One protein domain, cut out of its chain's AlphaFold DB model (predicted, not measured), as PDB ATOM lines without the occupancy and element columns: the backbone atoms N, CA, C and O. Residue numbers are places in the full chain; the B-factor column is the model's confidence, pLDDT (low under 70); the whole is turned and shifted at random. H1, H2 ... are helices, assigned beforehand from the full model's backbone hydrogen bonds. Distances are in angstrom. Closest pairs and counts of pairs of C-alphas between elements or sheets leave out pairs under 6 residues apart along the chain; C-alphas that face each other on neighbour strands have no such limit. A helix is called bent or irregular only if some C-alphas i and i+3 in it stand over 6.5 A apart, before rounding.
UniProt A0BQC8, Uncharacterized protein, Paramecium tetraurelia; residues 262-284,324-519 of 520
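Overview. This is residues 262 to 284 and 324 to 519 of the 520 residues of an uncharacterized protein of Paramecium tetraurelia (UniProt A0BQC8). This is a loose, drawn-out assembly of two helix clusters: at one end H10 and H2 run side by side with H8 across H2 and H6 and H9 packed on H8, and at the other end H4 crosses H1 with H3 beside them. H5 spans between the clusters like a strut, while H7 and the unnamed stretch 414 to 432 lie between them; residues 507 to 519 stick out as an arm that adds to the length. The printed part has 219 residues with ten named helices, H1 to H10 in order along the chain, and no named strand, so the class is all helix. It is loose, with a radius of gyration of the C-alphas of 23.5 A and spans of 91 by 39 by 32 A.

Along the chain. H10, the longest helix, covers residues 486 to 518, 47.6 A from C-alpha 486 at (125.462, 137.411, 84.384) to C-alpha 518 at (149.800, 153.618, 46.767). H2 is residues 324 to 344, 31.1 A; H8 is residues 446 to 465, 29.3 A; H6 is residues 407 to 413 and H9 residues 471 to 483. H1 is residues 262 to 282, 29.9 A, beginning at C-alpha 262 at (104.713, 94.197, 96.836). H3 is residues 353 to 360, H4 residues 369 to 384, 22.3 A, and H5 residues 387 to 404, 25.4 A. H7, residues 433 to 440, is neither bent nor irregular, but only just: C-alphas 433 and 436 are 6.5 A apart.

Arrangement. H10, with residues 488 to 495 alone, only just touches H2, with 3 pairs of C-alphas within 8 A, closest Ile 339 and Ile 488 at 7.2 A; they run opposite ways at a shallow tilt of 3 degrees. H8, the hub, touches H2 about perpendicular, at 88 degrees, through residues 449 to 453 alone; the closest C-alphas are those of Thr 336 and Asp 450, 6.4 A. H6 touches H8 at 78 degrees, about perpendicular, closest C-alphas Gln 408 and Ala 459, 4.7 A. H8 and H9 form a helical hairpin and only just touch, with 3 pairs of C-alphas within 8 A, closest Ile 463 and Asn 477 at 6.2 A. H6 and H9 touch at a steep tilt of 41 degrees, closest C-alphas Phe 413 and Leu 480, 6.6 A. H1 touches H4 about perpendicular, at 84 degrees, closest C-alphas Ser 279 and Ala 377, 6.1 A. H3 only just touches H4, with 3 pairs of C-alphas within 8 A, closest Ser 355 and Thr 371 at 5.7 A. H5 touches no helix; it is close to but not clearly touching H6, with the C-alphas of Lys 401 and Ile 410 7.0 A apart. H7 touches no helix either, and is close to but not clearly touching H1. Helix packing is mostly crossed: of 7 touching pairs given a tilt, 1 is shallow. Every O i to N i+4 pair is within hydrogen-bond range in H1, H3, H4, H5, H6, H9 and H10; the counts are 16 of 17 in H2, 14 of 16 in H8 and 1 of 4 in H7, where 2 of 5 O i to N i+3 pairs are within range.

Size, cuts and confidence. The C-alphas farthest apart, those of Phe 262 and Asn 519, are 91.3 A apart. Residues 285 to 323 are cut out, and C-alphas 284 and 324 are 39.3 A apart across the cut. Of the links printed whole, H6 to H7 is long, with 19 residues. The mean pLDDT of the printed part is 76.5, with 43 residues under 70, among them residues 425 to 449.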
ATOM      1  N   PHE A 262     103.809  93.707  97.881       95.56
ATOM      2  CA  PHE A 262     104.713  94.197  96.836       95.56
ATOM      3  C   PHE A 262     104.025  95.157  95.864       95.56
ATOM      4  O   PHE A 262     104.643  96.133  95.451       95.56
ATOM      5  N   GLY A 263     102.751  94.938  95.538       96.19
ATOM      6  CA  GLY A 263     101.958  95.834  94.701       96.19
ATOM      7  C   GLY A 263     101.852  97.239  95.295       96.19
ATOM      8  O   GLY A 263     102.087  98.219  94.589       96.19
ATOM      9  N   ILE A 264     101.594  97.348  96.603       92.06
ATOM     10  CA  ILE A 264     101.582  98.635  97.318       92.06
ATOM     11  C   ILE A 264     102.968  99.297  97.266       92.06
ATOM     12  O   ILE A 264     103.067 100.488  96.958       92.06
ATOM     13  N   PHE A 265     104.045  98.536  97.498       89.50
ATOM     14  CA  PHE A 265     105.416  99.055  97.410       89.50
ATOM     15  C   PHE A 265     105.774  99.548  96.003       89.50
ATOM     16  O   PHE A 265     106.338 100.633  95.866       89.50
ATOM     17  N   ILE A 266     105.436  98.787  94.959       92.06
ATOM     18  CA  ILE A 266     105.705  99.143  93.559       92.06
ATOM     19  C   ILE A 266     104.896 100.378  93.158       92.06
ATOM     20  O   ILE A 266     105.451 101.292  92.555       92.06
ATOM     21  N   MET A 267     103.611 100.441  93.519       90.69
ATOM     22  CA  MET A 267     102.763 101.609  93.259       90.69
ATOM     23  C   MET A 267     103.380 102.877  93.859       90.69
ATOM     24  O   MET A 267     103.482 103.907  93.192       90.69
ATOM     25  N   TYR A 268     103.841 102.784  95.103       87.69
ATOM     26  CA  TYR A 268     104.469 103.891  95.803       87.69
ATOM     27  C   TYR A 268     105.832 104.280  95.203       87.69
ATOM     28  O   TYR A 268     106.093 105.461  94.969       87.69
ATOM     29  N   TYR A 269     106.676 103.295  94.884       89.62
ATOM     30  CA  TYR A 269     107.957 103.510  94.209       89.62
ATOM     31  C   TYR A 269     107.775 104.204  92.856       89.62
ATOM     32  O   TYR A 269     108.453 105.192  92.583       89.62
ATOM     33  N   ASN A 270     106.833 103.734  92.035       89.88
ATOM     34  CA  ASN A 270     106.551 104.311  90.723       89.88
ATOM     35  C   ASN A 270     106.068 105.758  90.839       89.88
ATOM     36  O   ASN A 270     106.516 106.607  90.070       89.88
ATOM     37  N   LYS A 271     105.205 106.059  91.822       87.50
ATOM     38  CA  LYS A 271     104.765 107.433  92.088       87.50
ATOM     39  C   LYS A 271     105.950 108.339  92.434       87.50
ATOM     40  O   LYS A 271     106.098 109.391  91.821       87.50
ATOM     41  N   LEU A 272     106.820 107.915  93.355       86.88
ATOM     42  CA  LEU A 272     108.014 108.686  93.720       86.88
ATOM     43  C   LEU A 272     108.968 108.869  92.539       86.88
ATOM     44  O   LEU A 272     109.436 109.975  92.291       86.88
ATOM     45  N   GLN A 273     109.251 107.800  91.794       87.62
ATOM     46  CA  GLN A 273     110.117 107.849  90.616       87.62
ATOM     47  C   GLN A 273     109.594 108.865  89.592       87.62
ATOM     48  O   GLN A 273     110.375 109.671  89.084       87.62
ATOM     49  N   LEU A 274     108.281 108.866  89.339       88.12
ATOM     50  CA  LEU A 274     107.635 109.824  88.445       88.12
ATOM     51  C   LEU A 274     107.783 111.265  88.953       88.12
ATOM     52  O   LEU A 274     108.209 112.135  88.196       88.12
ATOM     53  N   GLN A 275     107.482 111.526  90.228       85.06
ATOM     54  CA  GLN A 275     107.589 112.874  90.801       85.06
ATOM     55  C   GLN A 275     109.034 113.407  90.774       85.06
ATOM     56  O   GLN A 275     109.256 114.598  90.560       85.06
ATOM     57  N   ILE A 276     110.033 112.536  90.919       85.62
ATOM     58  CA  ILE A 276     111.455 112.898  90.797       85.62
ATOM     59  C   ILE A 276     111.835 113.224  89.374       85.62
ATOM     60  O   ILE A 276     112.556 114.193  89.142       85.62
ATOM     61  N   GLU A 277     111.385 112.417  88.421       85.81
ATOM     62  CA  GLU A 277     111.649 112.692  87.019       85.81
ATOM     63  C   GLU A 277     111.043 114.040  86.615       85.81
ATOM     64  O   GLU A 277     111.715 114.845  85.969       85.81
ATOM     65  N   LEU A 278     109.824 114.328  87.076       84.12
ATOM     66  CA  LEU A 278     109.178 115.625  86.889       84.12
ATOM     67  C   LEU A 278     109.945 116.753  87.585       84.12
ATOM     68  O   LEU A 278     110.240 117.762  86.950       84.12
ATOM     69  N   SER A 279     110.355 116.564  88.840       82.31
ATOM     70  CA  SER A 279     111.142 117.555  89.589       82.31
ATOM     71  C   SER A 279     112.460 117.888  88.888       82.31
ATOM     72  O   SER A 279     112.825 119.052  88.780       82.31
ATOM     73  N   ASN A 280     113.152 116.878  88.358       83.56
ATOM     74  CA  ASN A 280     114.384 117.047  87.587       83.56
ATOM     75  C   ASN A 280     114.165 117.755  86.248       83.56
ATOM     76  O   ASN A 280     115.061 118.443  85.760       83.56
ATOM     77  N   LYS A 281     112.995 117.575  85.627       81.81
ATOM     78  CA  LYS A 281     112.632 118.303  84.408       81.81
ATOM     79  C   LYS A 281     112.290 119.764  84.717       81.81
ATOM     80  O   LYS A 281     112.681 120.633  83.945       81.81
ATOM     81  N   LEU A 282     111.636 120.041  85.845       78.06
ATOM     82  CA  LEU A 282     111.122 121.369  86.198       78.06
ATOM     83  C   LEU A 282     112.139 122.284  86.897       78.06
ATOM     84  O   LEU A 282     112.118 123.491  86.667       78.06
ATOM     85  N   PHE A 283     113.044 121.739  87.714       80.94
ATOM     86  CA  PHE A 283     113.901 122.532  88.601       80.94
ATOM     87  C   PHE A 283     115.388 122.251  88.412       80.94
ATOM     88  O   PHE A 283     115.797 121.134  88.095       80.94
ATOM     89  N   ASN A 284     116.199 123.275  88.681       79.12
ATOM     90  CA  ASN A 284     117.635 123.123  88.867       79.12
ATOM     91  C   ASN A 284     117.960 123.030  90.361       79.12
ATOM     92  O   ASN A 284     117.430 123.780  91.186       79.12
ATOM     93  N   ALA A 324     141.134 133.949  58.035       54.09
ATOM     94  CA  ALA A 324     140.267 134.720  58.926       54.09
ATOM     95  C   ALA A 324     138.916 134.024  59.181       54.09
ATOM     96  O   ALA A 324     138.347 134.190  60.253       54.09
ATOM     97  N   THR A 325     138.413 133.229  58.230       55.84
ATOM     98  CA  THR A 325     137.138 132.500  58.368       55.84
ATOM     99  C   THR A 325     137.272 131.289  59.300       55.84
ATOM    100  O   THR A 325     136.436 131.093  60.172       55.84
ATOM    101  N   LEU A 326     138.392 130.556  59.220       57.91
ATOM    102  CA  LEU A 326     138.684 129.401  60.088       57.91
ATOM    103  C   LEU A 326     138.856 129.751  61.578       57.91
ATOM    104  O   LEU A 326     138.611 128.906  62.437       57.91
ATOM    105  N   VAL A 327     139.287 130.976  61.900       60.59
ATOM    106  CA  VAL A 327     139.399 131.444  63.294       60.59
ATOM    107  C   VAL A 327     138.011 131.733  63.880       60.59
ATOM    108  O   VAL A 327     137.733 131.317  65.001       60.59
ATOM    109  N   ILE A 328     137.117 132.335  63.087       61.47
ATOM    110  CA  ILE A 328     135.744 132.674  63.498       61.47
ATOM    111  C   ILE A 328     134.919 131.409  63.775       61.47
ATOM    112  O   ILE A 328     134.213 131.338  64.780       61.47
ATOM    113  N   ASP A 329     135.040 130.379  62.934       67.38
ATOM    114  CA  ASP A 329     134.289 129.129  63.126       67.38
ATOM    115  C   ASP A 329     134.773 128.346  64.358       67.38
ATOM    116  O   ASP A 329     133.982 127.722  65.071       67.38
ATOM    117  N   LYS A 330     136.073 128.424  64.670       72.50
ATOM    118  CA  LYS A 330     136.639 127.772  65.855       72.50
ATOM    119  C   LYS A 330     136.171 128.447  67.148       72.50
ATOM    120  O   LYS A 330     135.806 127.735  68.082       72.50
ATOM    121  N   GLU A 331     136.111 129.778  67.188       68.25
ATOM    122  CA  GLU A 331     135.615 130.536  68.347       68.25
ATOM    123  C   GLU A 331     134.106 130.356  68.574       68.25
ATOM    124  O   GLU A 331     133.680 130.131  69.712       68.25
ATOM    125  N   LYS A 332     133.297 130.320  67.505       68.50
ATOM    126  CA  LYS A 332     131.864 129.978  67.598       68.50
ATOM    127  C   LYS A 332     131.640 128.627  68.274       68.50
ATOM    128  O   LYS A 332     130.844 128.532  69.204       68.50
ATOM    129  N   SER A 333     132.418 127.611  67.895       73.81
ATOM    130  CA  SER A 333     132.323 126.277  68.506       73.81
ATOM    131  C   SER A 333     132.730 126.239  69.987       73.81
ATOM    132  O   SER A 333     132.313 125.349  70.730       73.81
ATOM    133  N   THR A 334     133.572 127.177  70.438       77.12
ATOM    134  CA  THR A 334     133.960 127.272  71.854       77.12
ATOM    135  C   THR A 334     132.892 127.956  72.696       77.12
ATOM    136  O   THR A 334     132.623 127.492  73.802       77.12
ATOM    137  N   LEU A 335     132.220 128.980  72.155       74.81
ATOM    138  CA  LEU A 335     131.082 129.630  72.807       74.81
ATOM    139  C   LEU A 335     129.942 128.630  73.026       74.81
ATOM    140  O   LEU A 335     129.406 128.526  74.129       74.81
ATOM    141  N   THR A 336     129.608 127.846  71.995       73.50
ATOM    142  CA  THR A 336     128.499 126.891  72.079       73.50
ATOM    143  C   THR A 336     128.765 125.787  73.091       73.50
ATOM    144  O   THR A 336     127.887 125.460  73.885       73.50
ATOM    145  N   LYS A 337     130.001 125.287  73.171       79.25
ATOM    146  CA  LYS A 337     130.408 124.326  74.208       79.25
ATOM    147  C   LYS A 337     130.337 124.903  75.621       79.25
ATOM    148  O   LYS A 337     129.894 124.199  76.522       79.25
ATOM    149  N   SER A 338     130.748 126.153  75.825       76.56
ATOM    150  CA  SER A 338     130.701 126.794  77.146       76.56
ATOM    151  C   SER A 338     129.266 127.035  77.613       76.56
ATOM    152  O   SER A 338     128.934 126.707  78.749       76.56
ATOM    153  N   ILE A 339     128.391 127.510  76.721       73.88
ATOM    154  CA  ILE A 339     126.965 127.709  77.012       73.88
ATOM    155  C   ILE A 339     126.264 126.366  77.276       73.88
ATOM    156  O   ILE A 339     125.492 126.248  78.224       73.88
ATOM    157  N   LEU A 340     126.557 125.325  76.491       75.56
ATOM    158  CA  LEU A 340     126.004 123.986  76.729       75.56
ATOM    159  C   LEU A 340     126.474 123.400  78.064       75.56
ATOM    160  O   LEU A 340     125.673 122.813  78.786       75.56
ATOM    161  N   LYS A 341     127.739 123.619  78.432       78.75
ATOM    162  CA  LYS A 341     128.285 123.165  79.714       78.75
ATOM    163  C   LYS A 341     127.587 123.822  80.910       78.75
ATOM    164  O   LYS A 341     127.361 123.140  81.903       78.75
ATOM    165  N   LEU A 342     127.199 125.096  80.802       71.88
ATOM    166  CA  LEU A 342     126.398 125.775  81.829       71.88
ATOM    167  C   LEU A 342     125.015 125.135  81.999       71.88
ATOM    168  O   LEU A 342     124.537 124.976  83.119       71.88
ATOM    169  N   PHE A 343     124.381 124.715  80.901       68.12
ATOM    170  CA  PHE A 343     123.094 124.016  80.968       68.12
ATOM    171  C   PHE A 343     123.224 122.579  81.509       68.12
ATOM    172  O   PHE A 343     122.334 122.099  82.213       68.12
ATOM    173  N   GLU A 344     124.347 121.907  81.248       68.44
ATOM    174  CA  GLU A 344     124.632 120.548  81.731       68.44
ATOM    175  C   GLU A 344     125.087 120.477  83.201       68.44
ATOM    176  O   GLU A 344     125.013 119.407  83.805       68.44
ATOM    177  N   GLN A 345     125.512 121.587  83.816       66.31
ATOM    178  CA  GLN A 345     125.962 121.631  85.219       66.31
ATOM    179  C   GLN A 345     124.839 121.459  86.264       66.31
ATOM    180  O   GLN A 345     125.103 121.440  87.467       66.31
ATOM    181  N   SER A 346     123.587 121.268  85.840       64.75
ATOM    182  CA  SER A 346     122.468 120.986  86.741       64.75
ATOM    183  C   SER A 346     122.524 119.544  87.280       64.75
ATOM    184  O   SER A 346     122.439 118.556  86.546       64.75
ATOM    185  N   GLN A 347     122.673 119.387  88.601       70.12
ATOM    186  CA  GLN A 347     122.637 118.063  89.228       70.12
ATOM    187  C   GLN A 347     121.209 117.510  89.224       70.12
ATOM    188  O   GLN A 347     120.277 118.166  89.678       70.12
ATOM    189  N   ARG A 348     121.040 116.268  88.758       76.38
ATOM    190  CA  ARG A 348     119.757 115.551  88.827       76.38
ATOM    191  C   ARG A 348     119.594 114.903  90.201       76.38
ATOM    192  O   ARG A 348     120.496 114.192  90.654       76.38
ATOM    193  N   LEU A 349     118.431 115.077  90.824       78.50
ATOM    194  CA  LEU A 349     118.021 114.286  91.980       78.50
ATOM    195  C   LEU A 349     118.046 112.806  91.601       78.50
ATOM    196  O   LEU A 349     117.425 112.385  90.621       78.50
ATOM    197  N   LYS A 350     118.756 112.009  92.397       80.56
ATOM    198  CA  LYS A 350     118.727 110.550  92.317       80.56
ATOM    199  C   LYS A 350     117.917 110.017  93.484       80.56
ATOM    200  O   LYS A 350     118.055 110.498  94.608       80.56
ATOM    201  N   LEU A 351     117.112 108.991  93.225       76.69
ATOM    202  CA  LEU A 351     116.458 108.233  94.284       76.69
ATOM    203  C   LEU A 351     117.525 107.611  95.178       76.69
ATOM    204  O   LEU A 351     118.284 106.743  94.748       76.69
ATOM    205  N   SER A 352     117.594 108.068  96.424       82.06
ATOM    206  CA  SER A 352     118.371 107.386  97.448       82.06
ATOM    207  C   SER A 352     117.434 106.501  98.265       82.06
ATOM    208  O   SER A 352     116.291 106.866  98.540       82.06
ATOM    209  N   LEU A 353     117.925 105.352  98.729       80.81
ATOM    210  CA  LEU A 353     117.173 104.522  99.680       80.81
ATOM    211  C   LEU A 353     116.765 105.316 100.932       80.81
ATOM    212  O   LEU A 353     115.697 105.081 101.485       80.81
ATOM    213  N   LYS A 354     117.572 106.302 101.346       83.88
ATOM    214  CA  LYS A 354     117.281 107.154 102.508       83.88
ATOM    215  C   LYS A 354     116.052 108.032 102.292       83.88
ATOM    216  O   LYS A 354     115.229 108.135 103.192       83.88
ATOM    217  N   SER A 355     115.909 108.636 101.110       80.75
ATOM    218  CA  SER A 355     114.743 109.470 100.788       80.75
ATOM    219  C   SER A 355     113.474 108.627 100.647       80.75
ATOM    220  O   SER A 355     112.419 109.043 101.118       80.75
ATOM    221  N   LEU A 356     113.588 107.412 100.100       82.38
ATOM    222  CA  LEU A 356     112.477 106.463 100.017       82.38
ATOM    223  C   LEU A 356     112.017 105.992 101.407       82.38
ATOM    224  O   LEU A 356     110.823 106.006 101.691       82.38
ATOM    225  N   ILE A 357     112.953 105.655 102.303       82.81
ATOM    226  CA  ILE A 357     112.639 105.266 103.689       82.81
ATOM    227  C   ILE A 357     112.036 106.438 104.472       82.81
ATOM    228  O   ILE A 357     111.065 106.235 105.199       82.81
ATOM    229  N   ASN A 358     112.559 107.660 104.320       85.81
ATOM    230  CA  ASN A 358     112.000 108.844 104.983       85.81
ATOM    231  C   ASN A 358     110.536 109.070 104.591       85.81
ATOM    232  O   ASN A 358     109.691 109.340 105.442       85.81
ATOM    233  N   HIS A 359     110.209 108.895 103.311       82.25
ATOM    234  CA  HIS A 359     108.847 109.111 102.850       82.25
ATOM    235  C   HIS A 359     107.900 107.940 103.204       82.25
ATOM    236  O   HIS A 359     106.751 108.200 103.571       82.25
ATOM    237  N   LEU A 360     108.375 106.684 103.207       81.56
ATOM    238  CA  LEU A 360     107.616 105.511 103.690       81.56
ATOM    239  C   LEU A 360     107.352 105.542 105.200       81.56
ATOM    240  O   LEU A 360     106.306 105.095 105.657       81.56
ATOM    241  N   SER A 361     108.286 106.082 105.980       82.00
ATOM    242  CA  SER A 361     108.167 106.218 107.437       82.00
ATOM    243  C   SER A 361     107.420 107.485 107.869       82.00
ATOM    244  O   SER A 361     107.588 107.937 108.999       82.00
ATOM    245  N   PHE A 362     106.612 108.082 106.986       80.88
ATOM    246  CA  PHE A 362     105.852 109.306 107.265       80.88
ATOM    247  C   PHE A 362     106.715 110.447 107.833       80.88
ATOM    248  O   PHE A 362     106.300 111.155 108.748       80.88
ATOM    249  N   LYS A 363     107.920 110.645 107.281       81.50
ATOM    250  CA  LYS A 363     108.873 111.706 107.665       81.50
ATOM    251  C   LYS A 363     109.493 111.538 109.064       81.50
ATOM    252  O   LYS A 363     110.104 112.476 109.575       81.50
ATOM    253  N   LEU A 364     109.356 110.364 109.691       80.00
ATOM    254  CA  LEU A 364     109.888 110.111 111.035       80.00
ATOM    255  C   LEU A 364     111.393 109.798 111.043       80.00
ATOM    256  O   LEU A 364     112.058 110.049 112.046       80.00
ATOM    257  N   ILE A 365     111.947 109.251 109.954       79.00
ATOM    258  CA  ILE A 365     113.313 108.706 109.931       79.00
ATOM    259  C   ILE A 365     114.123 109.325 108.783       79.00
ATOM    260  O   ILE A 365     113.704 109.268 107.637       79.00
ATOM    261  N   PHE A 366     115.335 109.823 109.069       77.38
ATOM    262  CA  PHE A 366     116.266 110.464 108.113       77.38
ATOM    263  C   PHE A 366     115.882 111.880 107.639       77.38
ATOM    264  O   PHE A 366     115.985 112.185 106.456       77.38
ATOM    265  N   ASN A 367     115.539 112.776 108.571       80.50
ATOM    266  CA  ASN A 367     115.265 114.193 108.295       80.50
ATOM    267  C   ASN A 367     116.549 115.027 108.062       80.50
ATOM    268  O   ASN A 367     116.934 115.858 108.885       80.50
ATOM    269  N   ASN A 368     117.227 114.786 106.943       84.56
ATOM    270  CA  ASN A 368     118.392 115.563 106.506       84.56
ATOM    271  C   ASN A 368     117.980 116.677 105.529       84.56
ATOM    272  O   ASN A 368     116.931 116.593 104.888       84.56
ATOM    273  N   ASP A 369     118.828 117.687 105.328       82.25
ATOM    274  CA  ASP A 369     118.523 118.800 104.413       82.25
ATOM    275  C   ASP A 369     118.280 118.344 102.964       82.25
ATOM    276  O   ASP A 369     117.388 118.869 102.300       82.25
ATOM    277  N   GLU A 370     118.970 117.292 102.509       80.00
ATOM    278  CA  GLU A 370     118.700 116.637 101.218       80.00
ATOM    279  C   GLU A 370     117.257 116.122 101.130       80.00
ATOM    280  O   GLU A 370     116.586 116.309 100.119       80.00
ATOM    281  N   THR A 371     116.748 115.509 102.204       81.81
ATOM    282  CA  THR A 371     115.373 114.992 102.239       81.81
ATOM    283  C   THR A 371     114.329 116.099 102.348       81.81
ATOM    284  O   THR A 371     113.242 115.945 101.800       81.81
ATOM    285  N   LYS A 372     114.655 117.232 102.986       85.00
ATOM    286  CA  LYS A 372     113.771 118.409 103.047       85.00
ATOM    287  C   LYS A 372     113.663 119.104 101.699       85.00
ATOM    288  O   LYS A 372     112.570 119.476 101.294       85.00
ATOM    289  N   LEU A 373     114.783 119.260 100.999       83.00
ATOM    290  CA  LEU A 373     114.810 119.853  99.664       83.00
ATOM    291  C   LEU A 373     114.106 118.949  98.648       83.00
ATOM    292  O   LEU A 373     113.327 119.429  97.833       83.00
ATOM    293  N   PHE A 374     114.309 117.636  98.770       82.62
ATOM    294  CA  PHE A 374     113.556 116.640  98.021       82.62
ATOM    295  C   PHE A 374     112.049 116.751  98.284       82.62
ATOM    296  O   PHE A 374     111.268 116.787  97.342       82.62
ATOM    297  N   GLN A 375     111.638 116.866  99.550       83.94
ATOM    298  CA  GLN A 375     110.232 117.034  99.913       83.94
ATOM    299  C   GLN A 375     109.651 118.337  99.355       83.94
ATOM    300  O   GLN A 375     108.576 118.303  98.775       83.94
ATOM    301  N   LYS A 376     110.377 119.457  99.477       86.69
ATOM    302  CA  LYS A 376     109.967 120.747  98.903       86.69
ATOM    303  C   LYS A 376     109.760 120.611  97.395       86.69
ATOM    304  O   LYS A 376     108.739 121.048  96.895       86.69
ATOM    305  N   ALA A 377     110.671 119.931  96.694       82.69
ATOM    306  CA  ALA A 377     110.526 119.666  95.264       82.69
ATOM    307  C   ALA A 377     109.259 118.853  94.953       82.69
ATOM    308  O   ALA A 377     108.496 119.255  94.083       82.69
ATOM    309  N   MET A 378     109.008 117.756  95.682       82.25
ATOM    310  CA  MET A 378     107.806 116.932  95.483       82.25
ATOM    311  C   MET A 378     106.521 117.719  95.757       82.25
ATOM    312  O   MET A 378     105.611 117.686  94.938       82.25
ATOM    313  N   ASP A 379     106.461 118.445  96.876       84.50
ATOM    314  CA  ASP A 379     105.277 119.206  97.284       84.50
ATOM    315  C   ASP A 379     104.993 120.340  96.278       84.50
ATOM    316  O   ASP A 379     103.844 120.567  95.909       84.50
ATOM    317  N   THR A 380     106.037 121.007  95.770       81.25
ATOM    318  CA  THR A 380     105.916 122.021  94.712       81.25
ATOM    319  C   THR A 380     105.477 121.403  93.380       81.25
ATOM    320  O   THR A 380     104.625 121.964  92.700       81.25
ATOM    321  N   VAL A 381     105.997 120.230  93.006       81.25
ATOM    322  CA  VAL A 381     105.540 119.512  91.804       81.25
ATOM    323  C   VAL A 381     104.077 119.097  91.928       81.25
ATOM    324  O   VAL A 381     103.325 119.317  90.988       81.25
ATOM    325  N   ASP A 382     103.658 118.561  93.075       79.50
ATOM    326  CA  ASP A 382     102.270 118.160  93.323       79.50
ATOM    327  C   ASP A 382     101.312 119.363  93.301       79.50
ATOM    328  O   ASP A 382     100.229 119.263  92.729       79.50
ATOM    329  N   GLN A 383     101.719 120.513  93.852       79.88
ATOM    330  CA  GLN A 383     100.950 121.765  93.776       79.88
ATOM    331  C   GLN A 383     100.796 122.283  92.342       79.88
ATOM    332  O   GLN A 383      99.770 122.868  92.010       79.88
ATOM    333  N   HIS A 384     101.798 122.062  91.490       71.56
ATOM    334  CA  HIS A 384     101.782 122.506  90.097       71.56
ATOM    335  C   HIS A 384     101.307 121.434  89.110       71.56
ATOM    336  O   HIS A 384     101.280 121.711  87.920       71.56
ATOM    337  N   LEU A 385     100.945 120.230  89.559       70.19
ATOM    338  CA  LEU A 385     100.578 119.095  88.700       70.19
ATOM    339  C   LEU A 385      99.097 119.050  88.310       70.19
ATOM    340  O   LEU A 385      98.657 118.051  87.733       70.19
ATOM    341  N   ASP A 386      98.319 120.101  88.577       72.56
ATOM    342  CA  ASP A 386      96.977 120.196  88.007       72.56
ATOM    343  C   ASP A 386      97.086 120.446  86.498       72.56
ATOM    344  O   ASP A 386      97.291 121.561  86.022       72.56
ATOM    345  N   ILE A 387      96.977 119.361  85.733       70.25
ATOM    346  CA  ILE A 387      97.111 119.358  84.274       70.25
ATOM    347  C   ILE A 387      96.134 120.345  83.628       70.25
ATOM    348  O   ILE A 387      96.472 120.943  82.604       70.25
ATOM    349  N   GLN A 388      94.939 120.532  84.197       63.00
ATOM    350  CA  GLN A 388      93.968 121.471  83.641       63.00
ATOM    351  C   GLN A 388      94.453 122.904  83.844       63.00
ATOM    352  O   GLN A 388      94.533 123.659  82.876       63.00
ATOM    353  N   GLU A 389      94.857 123.250  85.064       73.56
ATOM    354  CA  GLU A 389      95.391 124.572  85.393       73.56
ATOM    355  C   GLU A 389      96.662 124.894  84.591       73.56
ATOM    356  O   GLU A 389      96.770 125.975  84.011       73.56
ATOM    357  N   ILE A 390      97.576 123.925  84.448       75.94
ATOM    358  CA  ILE A 390      98.784 124.063  83.624       75.94
ATOM    359  C   ILE A 390      98.423 124.391  82.176       75.94
ATOM    360  O   ILE A 390      99.006 125.305  81.596       75.94
ATOM    361  N   LEU A 391      97.490 123.649  81.568       67.62
ATOM    362  CA  LEU A 391      97.105 123.857  80.169       67.62
ATOM    363  C   LEU A 391      96.469 125.235  79.954       67.62
ATOM    364  O   LEU A 391      96.779 125.899  78.960       67.62
ATOM    365  N   TYR A 392      95.633 125.681  80.893       71.94
ATOM    366  CA  TYR A 392      95.041 127.018  80.857       71.94
ATOM    367  C   TYR A 392      96.103 128.112  80.983       71.94
ATOM    368  O   TYR A 392      96.181 128.988  80.117       71.94
ATOM    369  N   GLN A 393      96.980 128.018  81.984       78.69
ATOM    370  CA  GLN A 393      98.058 128.986  82.196       78.69
ATOM    371  C   GLN A 393      99.027 129.034  81.007       78.69
ATOM    372  O   GLN A 393      99.432 130.117  80.591       78.69
ATOM    373  N   LEU A 394      99.355 127.893  80.392       78.25
ATOM    374  CA  LEU A 394     100.188 127.837  79.184       78.25
ATOM    375  C   LEU A 394      99.555 128.600  78.022       78.25
ATOM    376  O   LEU A 394     100.232 129.374  77.342       78.25
ATOM    377  N   GLN A 395      98.259 128.398  77.789       72.81
ATOM    378  CA  GLN A 395      97.556 129.061  76.698       72.81
ATOM    379  C   GLN A 395      97.452 130.576  76.925       72.81
ATOM    380  O   GLN A 395      97.630 131.352  75.981       72.81
ATOM    381  N   GLU A 396      97.172 131.007  78.156       80.00
ATOM    382  CA  GLU A 396      97.138 132.425  78.524       80.00
ATOM    383  C   GLU A 396      98.515 133.077  78.405       80.00
ATOM    384  O   GLU A 396      98.638 134.143  77.796       80.00
ATOM    385  N   LEU A 397      99.561 132.401  78.883       82.94
ATOM    386  CA  LEU A 397     100.937 132.876  78.797       82.94
ATOM    387  C   LEU A 397     101.371 133.014  77.337       82.94
ATOM    388  O   LEU A 397     101.934 134.042  76.976       82.94
ATOM    389  N   PHE A 398     101.045 132.060  76.458       77.00
ATOM    390  CA  PHE A 398     101.346 132.188  75.028       77.00
ATOM    391  C   PHE A 398     100.675 133.402  74.389       77.00
ATOM    392  O   PHE A 398     101.342 134.159  73.678       77.00
ATOM    393  N   LYS A 399      99.386 133.624  74.671       80.62
ATOM    394  CA  LYS A 399      98.655 134.801  74.178       80.62
ATOM    395  C   LYS A 399      99.319 136.087  74.670       80.62
ATOM    396  O   LYS A 399      99.633 136.956  73.857       80.62
ATOM    397  N   LEU A 400      99.605 136.171  75.970       83.81
ATOM    398  CA  LEU A 400     100.262 137.318  76.594       83.81
ATOM    399  C   LEU A 400     101.647 137.576  75.981       83.81
ATOM    400  O   LEU A 400     101.975 138.707  75.625       83.81
ATOM    401  N   LYS A 401     102.431 136.512  75.779       82.25
ATOM    402  CA  LYS A 401     103.777 136.563  75.205       82.25
ATOM    403  C   LYS A 401     103.762 137.163  73.802       82.25
ATOM    404  O   LYS A 401     104.563 138.043  73.511       82.25
ATOM    405  N   THR A 402     102.837 136.717  72.954       78.81
ATOM    406  CA  THR A 402     102.706 137.224  71.578       78.81
ATOM    407  C   THR A 402     102.186 138.656  71.499       78.81
ATOM    408  O   THR A 402     102.433 139.332  70.505       78.81
ATOM    409  N   LEU A 403     101.470 139.116  72.529       83.06
ATOM    410  CA  LEU A 403     100.869 140.447  72.571       83.06
ATOM    411  C   LEU A 403     101.861 141.496  73.104       83.06
ATOM    412  O   LEU A 403     101.895 142.615  72.601       83.06
ATOM    413  N   ILE A 404     102.686 141.129  74.092       83.94
ATOM    414  CA  ILE A 404     103.600 142.053  74.785       83.94
ATOM    415  C   ILE A 404     105.009 142.062  74.175       83.94
ATOM    416  O   ILE A 404     105.641 143.121  74.119       83.94
ATOM    417  N   LEU A 405     105.519 140.904  73.741       85.75
ATOM    418  CA  LEU A 405     106.928 140.740  73.377       85.75
ATOM    419  C   LEU A 405     107.139 140.692  71.860       85.75
ATOM    420  O   LEU A 405     106.460 139.971  71.131       85.75
ATOM    421  N   LYS A 406     108.166 141.402  71.386       86.44
ATOM    422  CA  LYS A 406     108.705 141.272  70.025       86.44
ATOM    423  C   LYS A 406     109.379 139.908  69.847       86.44
ATOM    424  O   LYS A 406     109.858 139.308  70.807       86.44
ATOM    425  N   LYS A 407     109.514 139.439  68.603       83.81
ATOM    426  CA  LYS A 407     110.116 138.129  68.274       83.81
ATOM    427  C   LYS A 407     111.489 137.907  68.935       83.81
ATOM    428  O   LYS A 407     111.764 136.824  69.451       83.81
ATOM    429  N   GLN A 408     112.328 138.935  68.982       81.69
ATOM    430  CA  GLN A 408     113.649 138.898  69.610       81.69
ATOM    431  C   GLN A 408     113.550 138.744  71.129       81.69
ATOM    432  O   GLN A 408     114.233 137.909  71.710       81.69
ATOM    433  N   GLN A 409     112.651 139.496  71.769       83.06
ATOM    434  CA  GLN A 409     112.389 139.411  73.210       83.06
ATOM    435  C   GLN A 409     111.808 138.043  73.584       83.06
ATOM    436  O   GLN A 409     112.193 137.465  74.591       83.06
ATOM    437  N   ILE A 410     110.931 137.488  72.740       79.69
ATOM    438  CA  ILE A 410     110.392 136.128  72.875       79.69
ATOM    439  C   ILE A 410     111.515 135.095  72.830       79.69
ATOM    440  O   ILE A 410     111.479 134.139  73.611       79.69
ATOM    441  N   THR A 411     112.473 135.289  71.918       77.38
ATOM    442  CA  THR A 411     113.659 134.442  71.779       77.38
ATOM    443  C   THR A 411     114.475 134.531  73.056       77.38
ATOM    444  O   THR A 411     114.629 133.518  73.716       77.38
ATOM    445  N   LEU A 412     114.855 135.730  73.500       78.44
ATOM    446  CA  LEU A 412     115.634 135.932  74.723       78.44
ATOM    447  C   LEU A 412     114.954 135.345  75.979       78.44
ATOM    448  O   LEU A 412     115.577 134.627  76.756       78.44
ATOM    449  N   PHE A 413     113.644 135.572  76.122       79.94
ATOM    450  CA  PHE A 413     112.821 135.049  77.216       79.94
ATOM    451  C   PHE A 413     112.796 133.511  77.259       79.94
ATOM    452  O   PHE A 413     112.806 132.912  78.328       79.94
ATOM    453  N   ASN A 414     112.821 132.840  76.102       74.12
ATOM    454  CA  ASN A 414     112.882 131.372  76.039       74.12
ATOM    455  C   ASN A 414     114.224 130.785  76.523       74.12
ATOM    456  O   ASN A 414     114.335 129.564  76.659       74.12
ATOM    457  N   PHE A 415     115.240 131.618  76.758       72.06
ATOM    458  CA  PHE A 415     116.564 131.189  77.209       72.06
ATOM    459  C   PHE A 415     116.884 131.562  78.660       72.06
ATOM    460  O   PHE A 415     117.981 131.242  79.114       72.06
ATOM    461  N   THR A 416     115.950 132.156  79.412       71.69
ATOM    462  CA  THR A 416     116.169 132.402  80.846       71.69
ATOM    463  C   THR A 416     116.269 131.069  81.621       71.69
ATOM    464  O   THR A 416     115.631 130.075  81.245       71.69
ATOM    465  N   PRO A 417     117.128 130.974  82.651       65.12
ATOM    466  CA  PRO A 417     117.425 129.717  83.342       65.12
ATOM    467  C   PRO A 417     116.213 129.158  84.108       65.12
ATOM    468  O   PRO A 417     115.261 129.878  84.403       65.12
ATOM    469  N   LYS A 418     116.239 127.853  84.438       68.19
ATOM    470  CA  LYS A 418     115.207 127.258  85.306       68.19
ATOM    471  C   LYS A 418     115.269 127.891  86.696       68.19
ATOM    472  O   LYS A 418     116.371 128.217  87.153       68.19
ATOM    473  N   PRO A 419     114.134 127.972  87.406       67.12
ATOM    474  CA  PRO A 419     114.152 128.363  88.803       67.12
ATOM    475  C   PRO A 419     115.026 127.393  89.612       67.12
ATOM    476  O   PRO A 419     114.932 126.166  89.484       67.12
ATOM    477  N   ASN A 420     115.896 127.960  90.447       71.31
ATOM    478  CA  ASN A 420     116.698 127.198  91.394       71.31
ATOM    479  C   ASN A 420     115.851 126.908  92.629       71.31
ATOM    480  O   ASN A 420     115.413 127.831  93.315       71.31
ATOM    481  N   LEU A 421     115.654 125.631  92.953       71.69
ATOM    482  CA  LEU A 421     114.932 125.281  94.169       71.69
ATOM    483  C   LEU A 421     115.878 125.426  95.368       71.69
ATOM    484  O   LEU A 421     116.780 124.608  95.571       71.69
ATOM    485  N   THR A 422     115.693 126.477  96.168       76.19
ATOM    486  CA  THR A 422     116.427 126.662  97.428       76.19
ATOM    487  C   THR A 422     115.501 126.498  98.635       76.19
ATOM    488  O   THR A 422     114.274 126.575  98.542       76.19
ATOM    489  N   LEU A 423     116.082 126.212  99.804       71.31
ATOM    490  CA  LEU A 423     115.311 126.033 101.040       71.31
ATOM    491  C   LEU A 423     114.677 127.340 101.540       71.31
ATOM    492  O   LEU A 423     113.732 127.270 102.318       71.31
ATOM    493  N   LYS A 424     115.160 128.504 101.090       71.44
ATOM    494  CA  LYS A 424     114.588 129.809 101.430       71.44
ATOM    495  C   LYS A 424     113.384 130.093 100.536       71.44
ATOM    496  O   LYS A 424     113.357 129.668  99.384       71.44
ATOM    497  N   ASP A 425     112.376 130.741 101.097       46.44
ATOM    498  CA  ASP A 425     111.185 131.136 100.355       46.44
ATOM    499  C   ASP A 425     111.493 132.449  99.636       46.44
ATOM    500  O   ASP A 425     111.680 133.484 100.271       46.44
ATOM    501  N   GLU A 426     111.625 132.376  98.315       43.44
ATOM    502  CA  GLU A 426     111.789 133.528  97.429       43.44
ATOM    503  C   GLU A 426     110.680 133.500  96.368       43.44
ATOM    504  O   GLU A 426     110.185 132.431  95.995       43.44
ATOM    505  N   GLU A 427     110.257 134.695  95.943       40.03
ATOM    506  CA  GLU A 427     109.155 134.920  95.006       40.03
ATOM    507  C   GLU A 427     109.421 134.250  93.650       40.03
ATOM    508  O   GLU A 427     110.499 134.355  93.064       40.03
ATOM    509  N   GLN A 428     108.418 133.507  93.182       32.62
ATOM    510  CA  GLN A 428     108.511 132.605  92.040       32.62
ATOM    511  C   GLN A 428     108.407 133.350  90.702       32.62
ATOM    512  O   GLN A 428     107.502 134.161  90.507       32.62
ATOM    513  N   VAL A 429     109.251 132.974  89.735       36.88
ATOM    514  CA  VAL A 429     109.067 133.290  88.307       36.88
ATOM    515  C   VAL A 429     109.222 131.991  87.483       36.88
ATOM    516  O   VAL A 429     110.181 131.251  87.717       36.88
ATOM    517  N   PRO A 430     108.298 131.651  86.556       36.06
ATOM    518  CA  PRO A 430     108.287 130.355  85.857       36.06
ATOM    519  C   PRO A 430     109.073 130.344  84.528       36.06
ATOM    520  O   PRO A 430     109.079 131.354  83.824       36.06
ATOM    521  N   ASN A 431     109.665 129.193  84.127       48.44
ATOM    522  CA  ASN A 431     110.185 129.009  82.752       48.44
ATOM    523  C   ASN A 431     110.401 127.563  82.193       48.44
ATOM    524  O   ASN A 431     110.563 126.591  82.925       48.44
ATOM    525  N   ARG A 432     110.529 127.528  80.845       54.75
ATOM    526  CA  ARG A 432     111.389 126.739  79.912       54.75
ATOM    527  C   ARG A 432     111.111 125.279  79.511       54.75
ATOM    528  O   ARG A 432     111.968 124.672  78.870       54.75
ATOM    529  N   LEU A 433     109.930 124.707  79.742       50.75
ATOM    530  CA  LEU A 433     109.699 123.285  79.405       50.75
ATOM    531  C   LEU A 433     109.840 122.928  77.900       50.75
ATOM    532  O   LEU A 433     110.152 121.790  77.564       50.75
ATOM    533  N   MET A 434     109.651 123.885  76.983       42.47
ATOM    534  CA  MET A 434     109.609 123.600  75.539       42.47
ATOM    535  C   MET A 434     110.969 123.543  74.824       42.47
ATOM    536  O   MET A 434     111.035 123.043  73.705       42.47
ATOM    537  N   PHE A 435     112.060 124.022  75.431       50.12
ATOM    538  CA  PHE A 435     113.359 124.089  74.738       50.12
ATOM    539  C   PHE A 435     114.228 122.833  74.941       50.12
ATOM    540  O   PHE A 435     114.994 122.450  74.062       50.12
ATOM    541  N   GLU A 436     114.092 122.139  76.075       55.22
ATOM    542  CA  GLU A 436     114.889 120.937  76.375       55.22
ATOM    543  C   GLU A 436     114.427 119.685  75.614       55.22
ATOM    544  O   GLU A 436     115.246 118.808  75.320       55.22
ATOM    545  N   GLN A 437     113.153 119.613  75.208       52.84
ATOM    546  CA  GLN A 437     112.680 118.546  74.315       52.84
ATOM    547  C   GLN A 437     113.370 118.610  72.943       52.84
ATOM    548  O   GLN A 437     113.720 117.570  72.397       52.84
ATOM    549  N   ALA A 438     113.699 119.809  72.450       44.69
ATOM    550  CA  ALA A 438     114.431 119.982  71.193       44.69
ATOM    551  C   ALA A 438     115.931 119.630  71.295       44.69
ATOM    552  O   ALA A 438     116.569 119.357  70.283       44.69
ATOM    553  N   LEU A 439     116.511 119.628  72.502       54.41
ATOM    554  CA  LEU A 439     117.927 119.299  72.726       54.41
ATOM    555  C   LEU A 439     118.175 117.823  73.059       54.41
ATOM    556  O   LEU A 439     119.297 117.349  72.867       54.41
ATOM    557  N   SER A 440     117.170 117.120  73.591       56.31
ATOM    558  CA  SER A 440     117.286 115.718  74.020       56.31
ATOM    559  C   SER A 440     116.909 114.703  72.935       56.31
ATOM    560  O   SER A 440     117.339 113.553  73.010       56.31
ATOM    561  N   GLU A 441     116.207 115.123  71.880       47.81
ATOM    562  CA  GLU A 441     115.966 114.304  70.693       47.81
ATOM    563  C   GLU A 441     116.999 114.625  69.594       47.81
ATOM    564  O   GLU A 441     116.906 115.634  68.905       47.81
ATOM    565  N   ASN A 442     117.965 113.713  69.417       45.84
ATOM    566  CA  ASN A 442     119.029 113.653  68.394       45.84
ATOM    567  C   ASN A 442     120.414 114.204  68.787       45.84
ATOM    568  O   ASN A 442     120.804 115.322  68.457       45.84
ATOM    569  N   GLU A 443     121.275 113.302  69.270       50.12
ATOM    570  CA  GLU A 443     122.744 113.456  69.300       50.12
ATOM    571  C   GLU A 443     123.389 113.608  67.898       50.12
ATOM    572  O   GLU A 443     124.608 113.717  67.777       50.12
ATOM    573  N   LYS A 444     122.601 113.631  66.812       48.50
ATOM    574  CA  LYS A 444     123.097 113.599  65.427       48.50
ATOM    575  C   LYS A 444     123.139 114.938  64.689       48.50
ATOM    576  O   LYS A 444     123.544 114.943  63.530       48.50
ATOM    577  N   GLN A 445     122.793 116.072  65.298       49.12
ATOM    578  CA  GLN A 445     122.845 117.362  64.593       49.12
ATOM    579  C   GLN A 445     123.514 118.462  65.423       49.12
ATOM    580  O   GLN A 445     122.866 119.357  65.955       49.12
ATOM    581  N   GLY A 446     124.851 118.438  65.473       55.56
ATOM    582  CA  GLY A 446     125.643 119.571  65.976       55.56
ATOM    583  C   GLY A 446     125.355 120.886  65.232       55.56
ATOM    584  O   GLY A 446     125.457 121.952  65.822       55.56
ATOM    585  N   TYR A 447     124.894 120.800  63.980       54.88
ATOM    586  CA  TYR A 447     124.618 121.952  63.117       54.88
ATOM    587  C   TYR A 447     123.441 122.828  63.594       54.88
ATOM    588  O   TYR A 447     123.485 124.041  63.428       54.88
ATOM    589  N   GLN A 448     122.414 122.252  64.235       63.38
ATOM    590  CA  GLN A 448     121.246 123.022  64.700       63.38
ATOM    591  C   GLN A 448     121.519 123.803  65.995       63.38
ATOM    592  O   GLN A 448     120.906 124.841  66.242       63.38
ATOM    593  N   LYS A 449     122.457 123.331  66.829       69.06
ATOM    594  CA  LYS A 449     122.787 123.986  68.107       69.06
ATOM    595  C   LYS A 449     123.521 125.308  67.891       69.06
ATOM    596  O   LYS A 449     123.231 126.283  68.582       69.06
ATOM    597  N   ASP A 450     124.431 125.345  66.922       72.56
ATOM    598  CA  ASP A 450     125.192 126.554  66.594       72.56
ATOM    599  C   ASP A 450     124.298 127.636  65.960       72.56
ATOM    600  O   ASP A 450     124.456 128.821  66.257       72.56
ATOM    601  N   GLU A 451     123.306 127.237  65.156       77.50
ATOM    602  CA  GLU A 451     122.320 128.148  64.558       77.50
ATOM    603  C   GLU A 451     121.425 128.803  65.620       77.50
ATOM    604  O   GLU A 451     121.292 130.026  65.648       77.50
ATOM    605  N   LEU A 452     120.903 128.014  66.565       74.44
ATOM    606  CA  LEU A 452     120.085 128.506  67.680       74.44
ATOM    607  C   LEU A 452     120.838 129.486  68.587       74.44
ATOM    608  O   LEU A 452     120.285 130.501  69.009       74.44
ATOM    609  N   ILE A 453     122.105 129.198  68.895       78.38
ATOM    610  CA  ILE A 453     122.930 130.088  69.723       78.38
ATOM    611  C   ILE A 453     123.263 131.374  68.961       78.38
ATOM    612  O   ILE A 453     123.272 132.452  69.556       78.38
ATOM    613  N   SER A 454     123.465 131.292  67.643       80.56
ATOM    614  CA  SER A 454     123.626 132.479  66.805       80.56
ATOM    615  C   SER A 454     122.351 133.326  66.761       80.56
ATOM    616  O   SER A 454     122.447 134.549  66.824       80.56
ATOM    617  N   GLU A 455     121.170 132.712  66.659       82.69
ATOM    618  CA  GLU A 455     119.886 133.424  66.680       82.69
ATOM    619  C   GLU A 455     119.664 134.121  68.028       82.69
ATOM    620  O   GLU A 455     119.283 135.291  68.065       82.69
ATOM    621  N   LEU A 456     119.996 133.446  69.131       82.69
ATOM    622  CA  LEU A 456     119.943 134.021  70.471       82.69
ATOM    623  C   LEU A 456     120.889 135.217  70.633       82.69
ATOM    624  O   LEU A 456     120.486 136.257  71.151       82.69
ATOM    625  N   TYR A 457     122.136 135.080  70.184       86.31
ATOM    626  CA  TYR A 457     123.121 136.159  70.238       86.31
ATOM    627  C   TYR A 457     122.676 137.370  69.405       86.31
ATOM    628  O   TYR A 457     122.741 138.507  69.872       86.31
ATOM    629  N   ASN A 458     122.149 137.133  68.202       86.38
ATOM    630  CA  ASN A 458     121.615 138.193  67.349       86.38
ATOM    631  C   ASN A 458     120.413 138.888  68.002       86.38
ATOM    632  O   ASN A 458     120.355 140.117  68.018       86.38
ATOM    633  N   ALA A 459     119.497 138.122  68.604       85.88
ATOM    634  CA  ALA A 459     118.369 138.668  69.351       85.88
ATOM    635  C   ALA A 459     118.834 139.524  70.542       85.88
ATOM    636  O   ALA A 459     118.271 140.591  70.786       85.88
ATOM    637  N   TRP A 460     119.887 139.100  71.249       90.94
ATOM    638  CA  TRP A 460     120.490 139.868  72.339       90.94
ATOM    639  C   TRP A 460     121.097 141.192  71.862       90.94
ATOM    640  O   TRP A 460     120.838 142.235  72.467       90.94
ATOM    641  N   ILE A 461     121.858 141.183  70.760       88.50
ATOM    642  CA  ILE A 461     122.402 142.415  70.168       88.50
ATOM    643  C   ILE A 461     121.269 143.355  69.769       88.50
ATOM    644  O   ILE A 461     121.326 144.544  70.086       88.50
ATOM    645  N   GLU A 462     120.250 142.836  69.083       88.25
ATOM    646  CA  GLU A 462     119.140 143.641  68.583       88.25
ATOM    647  C   GLU A 462     118.427 144.337  69.749       88.25
ATOM    648  O   GLU A 462     118.325 145.562  69.748       88.25
ATOM    649  N   ILE A 463     118.099 143.597  70.812       86.50
ATOM    650  CA  ILE A 463     117.507 144.122  72.055       86.50
ATOM    651  C   ILE A 463     118.394 145.175  72.729       86.50
ATOM    652  O   ILE A 463     117.893 146.185  73.221       86.50
ATOM    653  N   LYS A 464     119.714 144.959  72.765       88.00
ATOM    654  CA  LYS A 464     120.674 145.881  73.391       88.00
ATOM    655  C   LYS A 464     120.883 147.160  72.572       88.00
ATOM    656  O   LYS A 464     121.180 148.213  73.138       88.00
ATOM    657  N   SER A 465     120.765 147.068  71.249       86.75
ATOM    658  CA  SER A 465     120.934 148.186  70.315       86.75
ATOM    659  C   SER A 465     119.652 148.995  70.085       86.75
ATOM    660  O   SER A 465     119.738 150.156  69.679       86.75
ATOM    661  N   ASP A 466     118.482 148.412  70.378       83.50
ATOM    662  CA  ASP A 466     117.168 149.024  70.186       83.50
ATOM    663  C   ASP A 466     116.934 150.166  71.194       83.50
ATOM    664  O   ASP A 466     116.452 149.977  72.312       83.50
ATOM    665  N   LYS A 467     117.296 151.390  70.789       75.88
ATOM    666  CA  LYS A 467     117.026 152.642  71.515       75.88
ATOM    667  C   LYS A 467     115.663 153.234  71.133       75.88
ATOM    668  O   LYS A 467     115.564 154.428  70.849       75.88
ATOM    669  N   THR A 468     114.612 152.414  71.059       70.12
ATOM    670  CA  THR A 468     113.248 152.917  70.818       70.12
ATOM    671  C   THR A 468     112.842 153.981  71.842       70.12
ATOM    672  O   THR A 468     113.182 153.877  73.016       70.12
ATOM    673  N   GLN A 469     112.047 154.968  71.414       57.94
ATOM    674  CA  GLN A 469     111.581 156.085  72.255       57.94
ATOM    675  C   GLN A 469     110.554 155.695  73.342       57.94
ATOM    676  O   GLN A 469     110.222 156.529  74.176       57.94
ATOM    677  N   ASN A 470     110.028 154.462  73.344       80.81
ATOM    678  CA  ASN A 470     109.035 154.024  74.330       80.81
ATOM    679  C   ASN A 470     109.725 153.461  75.585       80.81
ATOM    680  O   ASN A 470     110.303 152.373  75.549       80.81
ATOM    681  N   GLU A 471     109.628 154.205  76.687       86.94
ATOM    682  CA  GLU A 471     110.237 153.919  77.995       86.94
ATOM    683  C   GLU A 471     109.928 152.501  78.510       86.94
ATOM    684  O   GLU A 471     110.820 151.804  78.991       86.94
ATOM    685  N   CYS A 472     108.702 152.012  78.291       85.00
ATOM    686  CA  CYS A 472     108.264 150.684  78.732       85.00
ATOM    687  C   CYS A 472     109.015 149.537  78.025       85.00
ATOM    688  O   CYS A 472     109.419 148.559  78.653       85.00
ATOM    689  N   GLN A 473     109.260 149.660  76.717       86.31
ATOM    690  CA  GLN A 473     109.989 148.638  75.951       86.31
ATOM    691  C   GLN A 473     111.476 148.614  76.313       86.31
ATOM    692  O   GLN A 473     112.094 147.550  76.343       86.31
ATOM    693  N   TYR A 474     112.036 149.778  76.636       87.69
ATOM    694  CA  TYR A 474     113.408 149.882  77.109       87.69
ATOM    695  C   TYR A 474     113.588 149.218  78.483       87.69
ATOM    696  O   TYR A 474     114.511 148.422  78.658       87.69
ATOM    697  N   GLU A 475     112.685 149.477  79.434       88.12
ATOM    698  CA  GLU A 475     112.720 148.840  80.756       88.12
ATOM    699  C   GLU A 475     112.577 147.313  80.654       88.12
ATOM    700  O   GLU A 475     113.334 146.564  81.277       88.12
ATOM    701  N   LEU A 476     111.666 146.840  79.801       87.31
ATOM    702  CA  LEU A 476     111.472 145.415  79.541       87.31
ATOM    703  C   LEU A 476     112.733 144.755  78.966       87.31
ATOM    704  O   LEU A 476     113.130 143.686  79.425       87.31
ATOM    705  N   ASN A 477     113.398 145.409  78.009       88.19
ATOM    706  CA  ASN A 477     114.671 144.951  77.450       88.19
ATOM    707  C   ASN A 477     115.768 144.859  78.516       88.19
ATOM    708  O   ASN A 477     116.563 143.917  78.507       88.19
ATOM    709  N   GLN A 478     115.820 145.811  79.452       86.25
ATOM    710  CA  GLN A 478     116.780 145.762  80.553       86.25
ATOM    711  C   GLN A 478     116.507 144.599  81.506       86.25
ATOM    712  O   GLN A 478     117.439 143.866  81.838       86.25
ATOM    713  N   ARG A 479     115.245 144.390  81.896       85.69
ATOM    714  CA  ARG A 479     114.859 143.267  82.761       85.69
ATOM    715  C   ARG A 479     115.127 141.922  82.088       85.69
ATOM    716  O   ARG A 479     115.747 141.059  82.692       85.69
ATOM    717  N   LEU A 480     114.770 141.765  80.811       84.56
ATOM    718  CA  LEU A 480     115.067 140.551  80.037       84.56
ATOM    719  C   LEU A 480     116.565 140.252  79.967       84.56
ATOM    720  O   LEU A 480     116.966 139.094  80.047       84.56
ATOM    721  N   ASN A 481     117.395 141.289  79.840       84.75
ATOM    722  CA  ASN A 481     118.836 141.117  79.905       84.75
ATOM    723  C   ASN A 481     119.261 140.629  81.292       84.75
ATOM    724  O   ASN A 481     119.968 139.629  81.358       84.75
ATOM    725  N   GLN A 482     118.809 141.268  82.377       85.50
ATOM    726  CA  GLN A 482     119.122 140.856  83.757       85.50
ATOM    727  C   GLN A 482     118.754 139.387  84.024       85.50
ATOM    728  O   GLN A 482     119.576 138.638  84.548       85.50
ATOM    729  N   GLU A 483     117.579 138.957  83.565       83.19
ATOM    730  CA  GLU A 483     117.081 137.582  83.713       83.19
ATOM    731  C   GLU A 483     117.854 136.540  82.882       83.19
ATOM    732  O   GLU A 483     117.757 135.341  83.140       83.19
ATOM    733  N   LEU A 484     118.666 136.956  81.903       81.00
ATOM    734  CA  LEU A 484     119.530 136.040  81.147       81.00
ATOM    735  C   LEU A 484     120.669 135.451  81.998       81.00
ATOM    736  O   LEU A 484     121.285 134.459  81.612       81.00
ATOM    737  N   GLY A 485     120.952 136.068  83.146       81.88
ATOM    738  CA  GLY A 485     122.053 135.710  84.026       81.88
ATOM    739  C   GLY A 485     123.386 136.325  83.593       81.88
ATOM    740  O   GLY A 485     123.716 136.428  82.409       81.88
ATOM    741  N   ASN A 486     124.184 136.719  84.588       83.00
ATOM    742  CA  ASN A 486     125.462 137.411  84.384       83.00
ATOM    743  C   ASN A 486     126.464 136.585  83.564       83.00
ATOM    744  O   ASN A 486     127.255 137.148  82.817       83.00
ATOM    745  N   GLU A 487     126.409 135.256  83.669       80.38
ATOM    746  CA  GLU A 487     127.325 134.353  82.970       80.38
ATOM    747  C   GLU A 487     127.094 134.379  81.454       80.38
ATOM    748  O   GLU A 487     128.036 134.591  80.694       80.38
ATOM    749  N   ILE A 488     125.842 134.237  80.997       82.56
ATOM    750  CA  ILE A 488     125.508 134.279  79.562       82.56
ATOM    751  C   ILE A 488     125.794 135.668  78.993       82.56
ATOM    752  O   ILE A 488     126.356 135.788  77.904       82.56
ATOM    753  N   GLN A 489     125.462 136.722  79.744       85.25
ATOM    754  CA  GLN A 489     125.802 138.085  79.346       85.25
ATOM    755  C   GLN A 489     127.308 138.260  79.168       85.25
ATOM    756  O   GLN A 489     127.727 138.826  78.164       85.25
ATOM    757  N   GLN A 490     128.117 137.775  80.111       86.62
ATOM    758  CA  GLN A 490     129.570 137.856  80.027       86.62
ATOM    759  C   GLN A 490     130.084 137.128  78.782       86.62
ATOM    760  O   GLN A 490     130.814 137.723  77.998       86.62
ATOM    761  N   TYR A 491     129.593 135.914  78.511       84.75
ATOM    762  CA  TYR A 491     129.939 135.183  77.289       84.75
ATOM    763  C   TYR A 491     129.576 135.941  76.005       84.75
ATOM    764  O   TYR A 491     130.354 135.951  75.051       84.75
ATOM    765  N   PHE A 492     128.413 136.593  75.957       88.44
ATOM    766  CA  PHE A 492     128.013 137.395  74.797       88.44
ATOM    767  C   PHE A 492     128.833 138.676  74.646       88.44
ATOM    768  O   PHE A 492     129.114 139.082  73.519       88.44
ATOM    769  N   GLN A 493     129.245 139.302  75.746       88.31
ATOM    770  CA  GLN A 493     130.121 140.475  75.717       88.31
ATOM    771  C   GLN A 493     131.524 140.095  75.242       88.31
ATOM    772  O   GLN A 493     132.033 140.733  74.324       88.31
ATOM    773  N   ASP A 494     132.096 139.015  75.777       86.69
ATOM    774  CA  ASP A 494     133.404 138.493  75.371       86.69
ATOM    775  C   ASP A 494     133.412 138.150  73.871       86.69
ATOM    776  O   ASP A 494     134.345 138.482  73.131       86.69
ATOM    777  N   TYR A 495     132.327 137.536  73.386       85.88
ATOM    778  CA  TYR A 495     132.164 137.227  71.968       85.88
ATOM    779  C   TYR A 495     132.040 138.497  71.105       85.88
ATOM    780  O   TYR A 495     132.689 138.597  70.061       85.88
ATOM    781  N   LEU A 496     131.284 139.507  71.553       87.38
ATOM    782  CA  LEU A 496     131.147 140.798  70.867       87.38
ATOM    783  C   LEU A 496     132.479 141.564  70.793       87.38
ATOM    784  O   LEU A 496     132.811 142.146  69.757       87.38
ATOM    785  N   GLU A 497     133.255 141.582  71.878       87.19
ATOM    786  CA  GLU A 497     134.587 142.196  71.916       87.19
ATOM    787  C   GLU A 497     135.537 141.517  70.933       87.19
ATOM    788  O   GLU A 497     136.241 142.193  70.174       87.19
ATOM    789  N   THR A 498     135.504 140.187  70.890       84.06
ATOM    790  CA  THR A 498     136.297 139.389  69.954       84.06
ATOM    791  C   THR A 498     135.916 139.702  68.505       84.06
ATOM    792  O   THR A 498     136.789 139.996  67.684       84.06
ATOM    793  N   GLU A 499     134.618 139.768  68.192       84.12
ATOM    794  CA  GLU A 499     134.123 140.131  66.859       84.12
ATOM    795  C   GLU A 499     134.571 141.545  66.438       84.12
ATOM    796  O   GLU A 499     135.023 141.760  65.308       84.12
ATOM    797  N   ASN A 500     134.503 142.515  67.355       86.06
ATOM    798  CA  ASN A 500     134.939 143.891  67.112       86.06
ATOM    799  C   ASN A 500     136.457 143.998  66.913       86.06
ATOM    800  O   ASN A 500     136.919 144.731  66.032       86.06
ATOM    801  N   ASN A 501     137.243 143.252  67.689       85.44
ATOM    802  CA  ASN A 501     138.694 143.185  67.536       85.44
ATOM    803  C   ASN A 501     139.082 142.583  66.178       85.44
ATOM    804  O   ASN A 501     139.968 143.110  65.501       85.44
ATOM    805  N   LEU A 502     138.367 141.550  65.724       83.31
ATOM    806  CA  LEU A 502     138.555 140.959  64.397       83.31
ATOM    807  C   LEU A 502     138.188 141.933  63.266       83.31
ATOM    808  O   LEU A 502     138.911 141.999  62.268       83.31
ATOM    809  N   LYS A 503     137.108 142.716  63.405       85.56
ATOM    810  CA  LYS A 503     136.738 143.765  62.431       85.56
ATOM    811  C   LYS A 503     137.833 144.828  62.314       85.56
ATOM    812  O   LYS A 503     138.316 145.064  61.209       85.56
ATOM    813  N   LYS A 504     138.327 145.354  63.442       84.06
ATOM    814  CA  LYS A 504     139.449 146.314  63.473       84.06
ATOM    815  C   LYS A 504     140.724 145.751  62.843       84.06
ATOM    816  O   LYS A 504     141.421 146.448  62.115       84.06
ATOM    817  N   GLN A 505     141.040 144.478  63.090       82.50
ATOM    818  CA  GLN A 505     142.191 143.829  62.456       82.50
ATOM    819  C   GLN A 505     142.023 143.730  60.935       82.50
ATOM    820  O   GLN A 505     142.981 143.992  60.204       82.50
ATOM    821  N   LYS A 506     140.826 143.394  60.438       82.69
ATOM    822  CA  LYS A 506     140.536 143.361  58.995       82.69
ATOM    823  C   LYS A 506     140.649 144.746  58.361       82.69
ATOM    824  O   LYS A 506     141.288 144.857  57.318       82.69
ATOM    825  N   GLU A 507     140.114 145.781  59.002       83.69
ATOM    826  CA  GLU A 507     140.218 147.174  58.546       83.69
ATOM    827  C   GLU A 507     141.680 147.630  58.490       83.69
ATOM    828  O   GLU A 507     142.144 148.072  57.442       83.69
ATOM    829  N   ASN A 508     142.458 147.388  59.550       83.25
ATOM    830  CA  ASN A 508     143.893 147.686  59.575       83.25
ATOM    831  C   ASN A 508     144.673 146.921  58.493       83.25
ATOM    832  O   ASN A 508     145.598 147.461  57.889       83.25
ATOM    833  N   SER A 509     144.297 145.670  58.215       80.38
ATOM    834  CA  SER A 509     144.907 144.861  57.151       80.38
ATOM    835  C   SER A 509     144.589 145.410  55.759       80.38
ATOM    836  O   SER A 509     145.456 145.429  54.887       80.38
ATOM    837  N   GLN A 510     143.347 145.847  55.537       81.38
ATOM    838  CA  GLN A 510     142.910 146.448  54.276       81.38
ATOM    839  C   GLN A 510     143.558 147.815  54.061       81.38
ATOM    840  O   GLN A 510     144.047 148.089  52.969       81.38
ATOM    841  N   GLN A 511     143.638 148.632  55.108       80.38
ATOM    842  CA  GLN A 511     144.265 149.946  55.064       80.38
ATOM    843  C   GLN A 511     145.774 149.843  54.824       80.38
ATOM    844  O   GLN A 511     146.313 150.612  54.035       80.38
ATOM    845  N   LYS A 512     146.432 148.827  55.402       81.75
ATOM    846  CA  LYS A 512     147.834 148.495  55.111       81.75
ATOM    847  C   LYS A 512     148.051 148.052  53.656       81.75
ATOM    848  O   LYS A 512     149.024 148.456  53.038       81.75
ATOM    849  N   ARG A 513     147.129 147.273  53.079       78.00
ATOM    850  CA  ARG A 513     147.189 146.911  51.647       78.00
ATOM    851  C   ARG A 513     146.958 148.113  50.728       78.00
ATOM    852  O   ARG A 513     147.591 148.204  49.685       78.00
ATOM    853  N   LEU A 514     146.068 149.030  51.106       79.19
ATOM    854  CA  LEU A 514     145.814 150.272  50.369       79.19
ATOM    855  C   LEU A 514     147.032 151.201  50.372       79.19
ATOM    856  O   LEU A 514     147.360 151.760  49.330       79.19
ATOM    857  N   THR A 515     147.737 151.325  51.499       77.19
ATOM    858  CA  THR A 515     148.983 152.103  51.563       77.19
ATOM    859  C   THR A 515     150.148 151.416  50.849       77.19
ATOM    860  O   THR A 515     150.978 152.102  50.263       77.19
ATOM    861  N   GLU A 516     150.213 150.083  50.830       80.06
ATOM    862  CA  GLU A 516     151.192 149.339  50.020       80.06
ATOM    863  C   GLU A 516     150.941 149.511  48.508       80.06
ATOM    864  O   GLU A 516     151.895 149.684  47.756       80.06
ATOM    865  N   LEU A 517     149.677 149.551  48.065       75.44
ATOM    866  CA  LEU A 517     149.302 149.791  46.662       75.44
ATOM    867  C   LEU A 517     149.524 151.236  46.192       75.44
ATOM    868  O   LEU A 517     149.686 151.455  45.001       75.44
ATOM    869  N   GLN A 518     149.511 152.216  47.097       77.62
ATOM    870  CA  GLN A 518     149.800 153.618  46.767       77.62
ATOM    871  C   GLN A 518     151.306 153.926  46.671       77.62
ATOM    872  O   GLN A 518     151.670 154.989  46.179       77.62
ATOM    873  N   ASN A 519     152.169 153.022  47.152       72.75
ATOM    874  CA  ASN A 519     153.631 153.164  47.139       72.75
ATOM    875  C   ASN A 519     154.319 152.353  46.017       72.75
ATOM    876  O   ASN A 519     155.549 152.311  45.965       72.75
TER     877      ASN A 519